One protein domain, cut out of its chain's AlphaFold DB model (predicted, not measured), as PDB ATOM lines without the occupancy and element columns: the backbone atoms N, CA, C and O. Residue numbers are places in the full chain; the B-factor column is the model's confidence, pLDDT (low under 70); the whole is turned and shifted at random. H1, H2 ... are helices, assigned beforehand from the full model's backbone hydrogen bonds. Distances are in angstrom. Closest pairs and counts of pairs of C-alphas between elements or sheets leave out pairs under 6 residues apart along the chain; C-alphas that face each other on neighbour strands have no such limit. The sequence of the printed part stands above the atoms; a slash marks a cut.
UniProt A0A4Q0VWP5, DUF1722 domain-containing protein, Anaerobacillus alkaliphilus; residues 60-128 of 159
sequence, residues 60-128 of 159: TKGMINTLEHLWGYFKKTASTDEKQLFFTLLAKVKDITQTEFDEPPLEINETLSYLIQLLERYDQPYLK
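AT A GLANCE: This is residues 60 to 128 of the 159 residues of the protein "DUF1722 domain-containing protein" of Anaerobacillus alkaliphilus (UniProt A0A4Q0VWP5). Three nearly aligned helices make a small up-and-down bundle, H3 side by side with H2 and H1, their centres forming a triangle. The link between H2 and H3, residues 95 to 105, loops round one end of the bundle; the link from H1 to H2 lies at the other end, where residues 122 to 128 fold back after H3. The printed part has 69 residues with three named helices, in the order H1, H2, H3, and no named strand; its class is all helix. It is compact, with a radius of gyration of the C-alphas of 11.9 A, and spans 33 by 23 by 16 A.

IN THESE COORDINATES: The longest helix, H3, covers residues 106 to 121 and measures 22.8 A from first to last C-alpha, ending at C-alpha 121 at (-26.242, 40.267, 38.239). H2 covers residues 80 to 94 and measures 20.9 A. H1 covers residues 60 to 71, measures 16.5 A and begins at C-alpha 60 at (-7.985, 23.958, 26.444).

HOW THE PARTS SIT: H3 touches H2 with residues 107 to 114 alone; their closest C-alphas, those of Glu 107 and Val 93, are 5.6 A apart. This helical hairpin runs opposite ways at a shallow tilt of 26 degrees. H3 touches H1 with residues 108 to 115 alone, closest at the C-alphas of Leu 115 and Trp 71, 7.3 A apart; they run the same way at a shallow tilt of 15 degrees. H1 and H2, also a helical hairpin, touch at the C-alphas of Ile 64 and Lys 94, their closest, 7.0 A apart; they run opposite ways at a shallow tilt of 11 degrees. In H1, H2 and H3 every O i to N i+4 pair is within hydrogen-bond range.

THE WHOLE: The C-alphas of Thr 97 and Asp 123, the two farthest apart, are 34.0 A apart. The printed part has no cut. The link from H2 to H3, 11 residues, is long; that from H1 to H2, 8 residues, is short. The mean pLDDT of the printed part is 95.3, and no printed residue is under 70.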
ATOM      1  N   THR A  60      -7.649  22.647  27.036       98.06
ATOM      2  CA  THR A  60      -7.985  23.958  26.444       98.06
ATOM      3  C   THR A  60      -9.289  23.885  25.655       98.06
ATOM      4  O   THR A  60     -10.185  24.714  25.818       98.06
ATOM      5  N   LYS A  61      -9.466  22.816  24.870       98.06
ATOM      6  CA  LYS A  61     -10.702  22.563  24.118       98.06
ATOM      7  C   LYS A  61     -11.915  22.369  25.033       98.06
ATOM      8  O   LYS A  61     -12.995  22.879  24.730       98.06
ATOM      9  N   GLY A  62     -11.760  21.625  26.128       98.19
ATOM     10  CA  GLY A  62     -12.818  21.407  27.112       98.19
ATOM     11  C   GLY A  62     -13.205  22.695  27.832       98.19
ATOM     12  O   GLY A  62     -14.398  22.965  27.981       98.19
ATOM     13  N   MET A  63     -12.230  23.530  28.196       98.25
ATOM     14  CA  MET A  63     -12.480  24.836  28.805       98.25
ATOM     15  C   MET A  63     -13.209  25.784  27.861       98.25
ATOM     16  O   MET A  63     -14.243  26.316  28.252       98.25
ATOM     17  N   ILE A  64     -12.760  25.940  26.612       98.50
ATOM     18  CA  ILE A  64     -13.449  26.782  25.616       98.50
ATOM     19  C   ILE A  64     -14.920  26.373  25.498       98.50
ATOM     20  O   ILE A  64     -15.812  27.210  25.626       98.50
ATOM     21  N   ASN A  65     -15.174  25.073  25.329       98.38
ATOM     22  CA  ASN A  65     -16.531  24.549  25.222       98.38
ATOM     23  C   ASN A  65     -17.354  24.822  26.495       98.38
ATOM     24  O   ASN A  65     -18.511  25.233  26.431       98.38
ATOM     25  N   THR A  66     -16.750  24.632  27.667       98.44
ATOM     26  CA  THR A  66     -17.403  24.873  28.959       98.44
ATOM     27  C   THR A  66     -17.759  26.347  29.145       98.44
ATOM     28  O   THR A  66     -18.889  26.652  29.528       98.44
ATOM     29  N   LEU A  67     -16.850  27.266  28.818       98.50
ATOM     30  CA  LEU A  67     -17.075  28.711  28.888       98.50
ATOM     31  C   LEU A  67     -18.202  29.147  27.941       98.50
ATOM     32  O   LEU A  67     -19.090  29.894  28.347       98.50
ATOM     33  N   GLU A  68     -18.230  28.634  26.708       98.31
ATOM     34  CA  GLU A  68     -19.316  28.886  25.749       98.31
ATOM     35  C   GLU A  68     -20.668  28.344  26.257       98.31
ATOM     36  O   GLU A  68     -21.705  29.005  26.123       98.31
ATOM     37  N   HIS A  69     -20.672  27.176  26.904       97.06
ATOM     38  CA  HIS A  69     -21.862  26.611  27.542       97.06
ATOM     39  C   HIS A  69     -22.366  27.457  28.717       97.06
ATOM     40  O   HIS A  69     -23.578  27.660  28.840       97.06
ATOM     41  N   LEU A  70     -21.464  27.953  29.565       96.94
ATOM     42  CA  LEU A  70     -21.795  28.838  30.685       96.94
ATOM     43  C   LEU A  70     -22.340  30.178  30.181       96.94
ATOM     44  O   LEU A  70     -23.388  30.626  30.647       96.94
ATOM     45  N   TRP A  71     -21.724  30.763  29.152       97.44
ATOM     46  CA  TRP A  71     -22.245  31.952  28.468       97.44
ATOM     47  C   TRP A  71     -23.674  31.766  27.944       97.44
ATOM     48  O   TRP A  71     -24.487  32.695  27.957       97.44
ATOM     49  N   GLY A  72     -24.025  30.545  27.534       96.00
ATOM     50  CA  GLY A  72     -25.365  30.190  27.078       96.00
ATOM     51  C   GLY A  72     -26.496  30.554  28.050       96.00
ATOM     52  O   GLY A  72     -27.618  30.769  27.583       96.00
ATOM     53  N   TYR A  73     -26.214  30.667  29.353       95.25
ATOM     54  CA  TYR A  73     -27.173  31.114  30.370       95.25
ATOM     55  C   TYR A  73     -27.449  32.621  30.324       95.25
ATOM     56  O   TYR A  73     -28.570  33.042  30.594       95.25
ATOM     57  N   PHE A  74     -26.467  33.426  29.923       95.06
ATOM     58  CA  PHE A  74     -26.550  34.890  29.920       95.06
ATOM     59  C   PHE A  74     -26.934  35.466  28.557       95.06
ATOM     60  O   PHE A  74     -27.423  36.588  28.475       95.06
ATOM     61  N   LYS A  75     -26.779  34.698  27.469       92.50
ATOM     62  CA  LYS A  75     -26.905  35.192  26.083       92.50
ATOM     63  C   LYS A  75     -28.211  35.922  25.729       92.50
ATOM     64  O   LYS A  75     -28.257  36.582  24.697       92.50
ATOM     65  N   LYS A  76     -29.290  35.716  26.495       93.19
ATOM     66  CA  LYS A  76     -30.606  36.341  26.264       93.19
ATOM     67  C   LYS A  76     -30.838  37.601  27.104       93.19
ATOM     68  O   LYS A  76     -31.772  38.334  26.803       93.19
ATOM     69  N   THR A  77     -30.054  37.808  28.157       93.81
ATOM     70  CA  THR A  77     -30.257  38.872  29.153       93.81
ATOM     71  C   THR A  77     -29.082  39.837  29.235       93.81
ATOM     72  O   THR A  77     -29.283  40.992  29.598       93.81
ATOM     73  N   ALA A  78     -27.878  39.375  28.895       95.44
ATOM     74  CA  ALA A  78     -26.681  40.197  28.842       95.44
ATOM     75  C   ALA A  78     -26.800  41.281  27.763       95.44
ATOM     76  O   ALA A  78     -27.293  41.046  26.656       95.44
ATOM     77  N   SER A  79     -26.311  42.464  28.100       97.25
ATOM     78  CA  SER A  79     -26.134  43.600  27.206       97.25
ATOM     79  C   SER A  79     -25.122  43.311  26.093       97.25
ATOM     80  O   SER A  79     -24.337  42.356  26.133       97.25
ATOM     81  N   THR A  80     -25.122  44.178  25.080       97.50
ATOM     82  CA  THR A  80     -24.153  44.125  23.980       97.50
ATOM     83  C   THR A  80     -22.716  44.254  24.483       97.50
ATOM     84  O   THR A  80     -21.861  43.487  24.042       97.50
ATOM     85  N   ASP A  81     -22.460  45.155  25.434       98.00
ATOM     86  CA  ASP A  81     -21.122  45.376  25.992       98.00
ATOM     87  C   ASP A  81     -20.642  44.159  26.784       98.00
ATOM     88  O   ASP A  81     -19.506  43.712  26.623       98.00
ATOM     89  N   GLU A  82     -21.528  43.546  27.573       98.31
ATOM     90  CA  GLU A  82     -21.188  42.340  28.326       98.31
ATOM     91  C   GLU A  82     -20.883  41.151  27.417       98.31
ATOM     92  O   GLU A  82     -19.965  40.368  27.680       98.31
ATOM     93  N   LYS A  83     -21.651  41.019  26.332       98.25
ATOM     94  CA  LYS A  83     -21.392  40.031  25.287       98.25
ATOM     95  C   LYS A  83     -20.042  40.282  24.627       98.25
ATOM     96  O   LYS A  83     -19.283  39.332  24.438       98.25
ATOM     97  N   GLN A  84     -19.744  41.528  24.269       98.38
ATOM     98  CA  GLN A  84     -18.478  41.885  23.638       98.38
ATOM     99  C   GLN A  84     -17.299  41.548  24.556       98.38
ATOM    100  O   GLN A  84     -16.358  40.891  24.114       98.38
ATOM    101  N   LEU A  85     -17.391  41.905  25.839       98.50
ATOM    102  CA  LEU A  85     -16.372  41.587  26.836       98.50
ATOM    103  C   LEU A  85     -16.171  40.073  26.994       98.50
ATOM    104  O   LEU A  85     -15.029  39.616  26.975       98.50
ATOM    105  N   PHE A  86     -17.253  39.283  27.064       98.62
ATOM    106  CA  PHE A  86     -17.151  37.819  27.116       98.62
ATOM    107  C   PHE A  86     -16.338  37.268  25.938       98.62
ATOM    108  O   PHE A  86     -15.409  36.488  26.135       98.62
ATOM    109  N   PHE A  87     -16.669  37.673  24.708       98.50
ATOM    110  CA  PHE A  87     -15.991  37.152  23.520       98.50
ATOM    111  C   PHE A  87     -14.554  37.663  23.376       98.50
ATOM    112  O   PHE A  87     -13.717  36.930  22.855       98.50
ATOM    113  N   THR A  88     -14.241  38.858  23.879       98.69
ATOM    114  CA  THR A  88     -12.859  39.343  23.981       98.69
ATOM    115  C   THR A  88     -12.033  38.490  24.949       98.69
ATOM    116  O   THR A  88     -10.917  38.111  24.608       98.69
ATOM    117  N   LEU A  89     -12.572  38.137  26.120       98.69
ATOM    118  CA  LEU A  89     -11.894  37.243  27.070       98.69
ATOM    119  C   LEU A  89     -11.737  35.826  26.497       98.69
ATOM    120  O   LEU A  89     -10.646  35.261  26.519       98.69
ATOM    121  N   LEU A  90     -12.797  35.288  25.886       98.62
ATOM    122  CA  LEU A  90     -12.774  33.969  25.254       98.62
ATOM    123  C   LEU A  90     -11.763  33.885  24.099       98.62
ATOM    124  O   LEU A  90     -11.189  32.821  23.881       98.62
ATOM    125  N   ALA A  91     -11.539  34.974  23.357       98.56
ATOM    126  CA  ALA A  91     -10.517  35.017  22.313       98.56
ATOM    127  C   ALA A  91      -9.113  34.786  22.893       98.56
ATOM    128  O   ALA A  91      -8.395  33.934  22.384       98.56
ATOM    129  N   LYS A  92      -8.778  35.421  24.026       98.38
ATOM    130  CA  LYS A  92      -7.501  35.178  24.718       98.38
ATOM    131  C   LYS A  92      -7.341  33.714  25.135       98.38
ATOM    132  O   LYS A  92      -6.274  33.140  24.969       98.38
ATOM    133  N   VAL A  93      -8.415  33.085  25.624       98.19
ATOM    134  CA  VAL A  93      -8.410  31.649  25.962       98.19
ATOM    135  C   VAL A  93      -8.159  30.779  24.724       98.19
ATOM    136  O   VAL A  93      -7.478  29.761  24.813       98.19
ATOM    137  N   LYS A  94      -8.698  31.165  23.560       97.94
ATOM    138  CA  LYS A  94      -8.496  30.455  22.285       97.94
ATOM    139  C   LYS A  94      -7.070  30.583  21.742       97.94
ATOM    140  O   LYS A  94      -6.662  29.708  20.984       97.94
ATOM    141  N   ASP A  95      -6.329  31.606  22.159       97.56
ATOM    142  CA  ASP A  95      -4.929  31.823  21.777       97.56
ATOM    143  C   ASP A  95      -3.931  31.033  22.651       97.56
ATOM    144  O   ASP A  95      -2.736  30.994  22.347       97.56
ATOM    145  N   ILE A  96      -4.397  30.361  23.714       96.94
ATOM    146  CA  ILE A  96      -3.560  29.487  24.551       96.94
ATOM    147  C   ILE A  96      -3.053  28.303  23.713       96.94
ATOM    148  O   ILE A  96      -3.829  27.516  23.174       96.94
ATOM    149  N   THR A  97      -1.730  28.142  23.650       95.06
ATOM    150  CA  THR A  97      -1.071  27.066  22.887       95.06
ATOM    151  C   THR A  97      -0.941  25.759  23.668       95.06
ATOM    152  O   THR A  97      -0.881  24.685  23.069       95.06
ATOM    153  N   GLN A  98      -0.910  25.835  25.001       96.00
ATOM    154  CA  GLN A  98      -0.942  24.670  25.879       96.00
ATOM    155  C   GLN A  98      -2.249  23.899  25.665       96.00
ATOM    156  O   GLN A  98      -3.312  24.499  25.536       96.00
ATOM    157  N   THR A  99      -2.186  22.568  25.610       95.19
ATOM    158  CA  THR A  99      -3.366  21.724  25.348       95.19
ATOM    159  C   THR A  99      -4.038  21.220  26.618       95.19
ATOM    160  O   THR A  99      -5.250  21.000  26.606       95.19
ATOM    161  N   GLU A 100      -3.263  21.045  27.690       97.38
ATOM    162  CA  GLU A 100      -3.696  20.480  28.969       97.38
ATOM    163  C   GLU A 100      -3.022  21.188  30.142       97.38
ATOM    164  O   GLU A 100      -1.866  21.590  30.022       97.38
ATOM    165  N   PHE A 101      -3.723  21.327  31.265       96.06
ATOM    166  CA  PHE A 101      -3.214  21.973  32.478       96.06
ATOM    167  C   PHE A 101      -3.914  21.432  33.728       96.06
ATOM    168  O   PHE A 101      -5.115  21.164  33.704       96.06
ATOM    169  N   ASP A 102      -3.168  21.309  34.827       94.44
ATOM    170  CA  ASP A 102      -3.728  20.910  36.125       94.44
ATOM    171  C   ASP A 102      -4.533  22.055  36.754       94.44
ATOM    172  O   ASP A 102      -5.641  21.847  37.244       94.44
ATOM    173  N   GLU A 103      -4.022  23.284  36.632       92.38
ATOM    174  CA  GLU A 103      -4.671  24.507  37.106       92.38
ATOM    175  C   GLU A 103      -4.984  25.456  35.939       92.38
ATOM    176  O   GLU A 103      -4.157  25.597  35.031       92.38
ATOM    177  N   PRO A 104      -6.152  26.127  35.926       94.38
ATOM    178  CA  PRO A 104      -6.511  27.028  34.838       94.38
ATOM    179  C   PRO A 104      -5.526  28.206  34.689       94.38
ATOM    180  O   PRO A 104      -5.231  28.882  35.679       94.38
ATOM    181  N   PRO A 105      -5.068  28.518  33.461       96.31
ATOM    182  CA  PRO A 105      -4.312  29.733  33.169       96.31
ATOM    183  C   PRO A 105      -5.075  31.020  33.504       96.31
ATOM    184  O   PRO A 105      -6.301  31.026  33.673       96.31
ATOM    185  N   LEU A 106      -4.346  32.137  33.557       97.12
ATOM    186  CA  LEU A 106      -4.886  33.448  33.927       97.12
ATOM    187  C   LEU A 106      -6.097  33.845  33.073       97.12
ATOM    188  O   LEU A 106      -7.122  34.234  33.619       97.12
ATOM    189  N   GLU A 107      -6.018  33.693  31.755       98.12
ATOM    190  CA  GLU A 107      -7.072  34.063  30.804       98.12
ATOM    191  C   GLU A 107      -8.377  33.303  31.079       98.12
ATOM    192  O   GLU A 107      -9.486  33.831  30.932       98.12
ATOM    193  N   ILE A 108      -8.251  32.049  31.512       97.88
ATOM    194  CA  ILE A 108      -9.387  31.212  31.883       97.88
ATOM    195  C   ILE A 108      -9.987  31.693  33.203       97.88
ATOM    196  O   ILE A 108     -11.204  31.868  33.281       97.88
ATOM    197  N   ASN A 109      -9.152  31.964  34.207       97.62
ATOM    198  CA  ASN A 109      -9.600  32.502  35.493       97.62
ATOM    199  C   ASN A 109     -10.264  33.880  35.351       97.62
ATOM    200  O   ASN A 109     -11.292  34.125  35.983       97.62
ATOM    201  N   GLU A 110      -9.749  34.755  34.485       98.19
ATOM    202  CA  GLU A 110     -10.377  36.040  34.145       98.19
ATOM    203  C   GLU A 110     -11.775  35.825  33.552       98.19
ATOM    204  O   GLU A 110     -12.743  36.474  33.958       98.19
ATOM    205  N   THR A 111     -11.907  34.869  32.627       98.38
ATOM    206  CA  THR A 111     -13.193  34.563  31.988       98.38
ATOM    207  C   THR A 111     -14.196  33.959  32.975       98.38
ATOM    208  O   THR A 111     -15.367  34.345  32.973       98.38
ATOM    209  N   LEU A 112     -13.760  33.042  33.847       97.56
ATOM    210  CA  LEU A 112     -14.598  32.468  34.907       97.56
ATOM    211  C   LEU A 112     -15.047  33.546  35.898       97.56
ATOM    212  O   LEU A 112     -16.238  33.642  36.188       97.56
ATOM    213  N   SER A 113     -14.131  34.410  36.339       97.12
ATOM    214  CA  SER A 113     -14.433  35.535  37.237       97.12
ATOM    215  C   SER A 113     -15.483  36.466  36.641       97.12
ATOM    216  O   SER A 113     -16.403  36.911  37.328       97.12
ATOM    217  N   TYR A 114     -15.395  36.726  35.339       97.88
ATOM    218  CA  TYR A 114     -16.393  37.523  34.644       97.88
ATOM    219  C   TYR A 114     -17.767  36.829  34.580       97.88
ATOM    220  O   TYR A 114     -18.793  37.459  34.838       97.88
ATOM    221  N   LEU A 115     -17.810  35.520  34.314       96.88
ATOM    222  CA  LEU A 115     -19.058  34.745  34.353       96.88
ATOM    223  C   LEU A 115     -19.693  34.729  35.755       96.88
ATOM    224  O   LEU A 115     -20.921  34.759  35.856       96.88
ATOM    225  N   ILE A 116     -18.892  34.725  36.824       95.19
ATOM    226  CA  ILE A 116     -19.370  34.832  38.215       95.19
ATOM    227  C   ILE A 116     -20.027  36.199  38.462       95.19
ATOM    228  O   ILE A 116     -21.120  36.262  39.019       95.19
ATOM    229  N   GLN A 117     -19.447  37.291  37.963       95.00
ATOM    230  CA  GLN A 117     -20.074  38.619  38.069       95.00
ATOM    231  C   GLN A 117     -21.426  38.682  37.340       95.00
ATOM    232  O   GLN A 117     -22.393  39.262  37.837       95.00
ATOM    233  N   LEU A 118     -21.531  38.055  36.161       95.00
ATOM    234  CA  LEU A 118     -22.805  37.961  35.438       95.00
ATOM    235  C   LEU A 118     -23.828  37.095  36.186       95.00
ATOM    236  O   LEU A 118     -25.020  37.407  36.189       95.00
ATOM    237  N   LEU A 119     -23.374  36.022  36.834       92.62
ATOM    238  CA  LEU A 119     -24.199  35.142  37.660       92.62
ATOM    239  C   LEU A 119     -24.860  35.894  38.822       92.62
ATOM    240  O   LEU A 119     -26.048  35.686  39.081       92.62
ATOM    241  N   GLU A 120     -24.117  36.781  39.479       88.75
ATOM    242  CA  GLU A 120     -24.618  37.643  40.555       88.75
ATOM    243  C   GLU A 120     -25.628  38.673  40.040       88.75
ATOM    244  O   GLU A 120     -26.658  38.904  40.675       88.75
ATOM    245  N   ARG A 121     -25.379  39.248  38.857       92.31
ATOM    246  CA  ARG A 121     -26.242  40.267  38.239       92.31
ATOM    247  C   ARG A 121     -27.581  39.720  37.745       92.31
ATOM    248  O   ARG A 121     -28.602  40.385  37.896       92.31
ATOM    249  N   TYR A 122     -27.579  38.542  37.123       90.81
ATOM    250  CA  TYR A 122     -28.740  37.988  36.410       90.81
ATOM    251  C   TYR A 122     -29.438  36.833  37.133       90.81
ATOM    252  O   TYR A 122     -30.245  36.142  36.509       90.81
ATOM    253  N   ASP A 123     -29.100  36.605  38.406       81.50
ATOM    254  CA  ASP A 123     -29.616  35.545  39.278       81.50
ATOM    255  C   ASP A 123     -29.872  34.216  38.546       81.50
ATOM    256  O   ASP A 123     -31.008  33.834  38.263       81.50
ATOM    257  N   GLN A 124     -28.799  33.495  38.202       83.94
ATOM    258  CA  GLN A 124     -28.896  32.173  37.564       83.94
ATOM    259  C   GLN A 124     -28.713  31.052  38.610       83.94
ATOM    260  O   GLN A 124     -27.623  30.486  38.727       83.94
ATOM    261  N   PRO A 125     -29.753  30.659  39.376       78.50
ATOM    262  CA  PRO A 125     -29.618  29.755  40.526       78.50
ATOM    263  C   PRO A 125     -28.999  28.392  40.182       78.50
ATOM    264  O   PRO A 125     -28.374  27.761  41.030       78.50
ATOM    265  N   TYR A 126     -29.127  27.947  38.930       75.50
ATOM    266  CA  TYR A 126     -28.569  26.682  38.449       75.50
ATOM    267  C   TYR A 126     -27.037  26.639  38.412       75.50
ATOM    268  O   TYR A 126     -26.477  25.544  38.417       75.50
ATOM    269  N   LEU A 127     -26.363  27.791  38.360       86.12
ATOM    270  CA  LEU A 127     -24.900  27.872  38.304       86.12
ATOM    271  C   LEU A 127     -24.261  28.160  39.669       86.12
ATOM    272  O   LEU A 127     -23.084  27.862  39.842       86.12
ATOM    273  N   LYS A 128     -25.032  28.638  40.658       85.19
ATOM    274  CA  LYS A 128     -24.529  29.024  41.995       85.19
ATOM    275  C   LYS A 128     -23.838  27.901  42.773       85.19
ATOM    276  O   LYS A 128     -23.111  28.169  43.711       85.19
TER     277      LYS A 128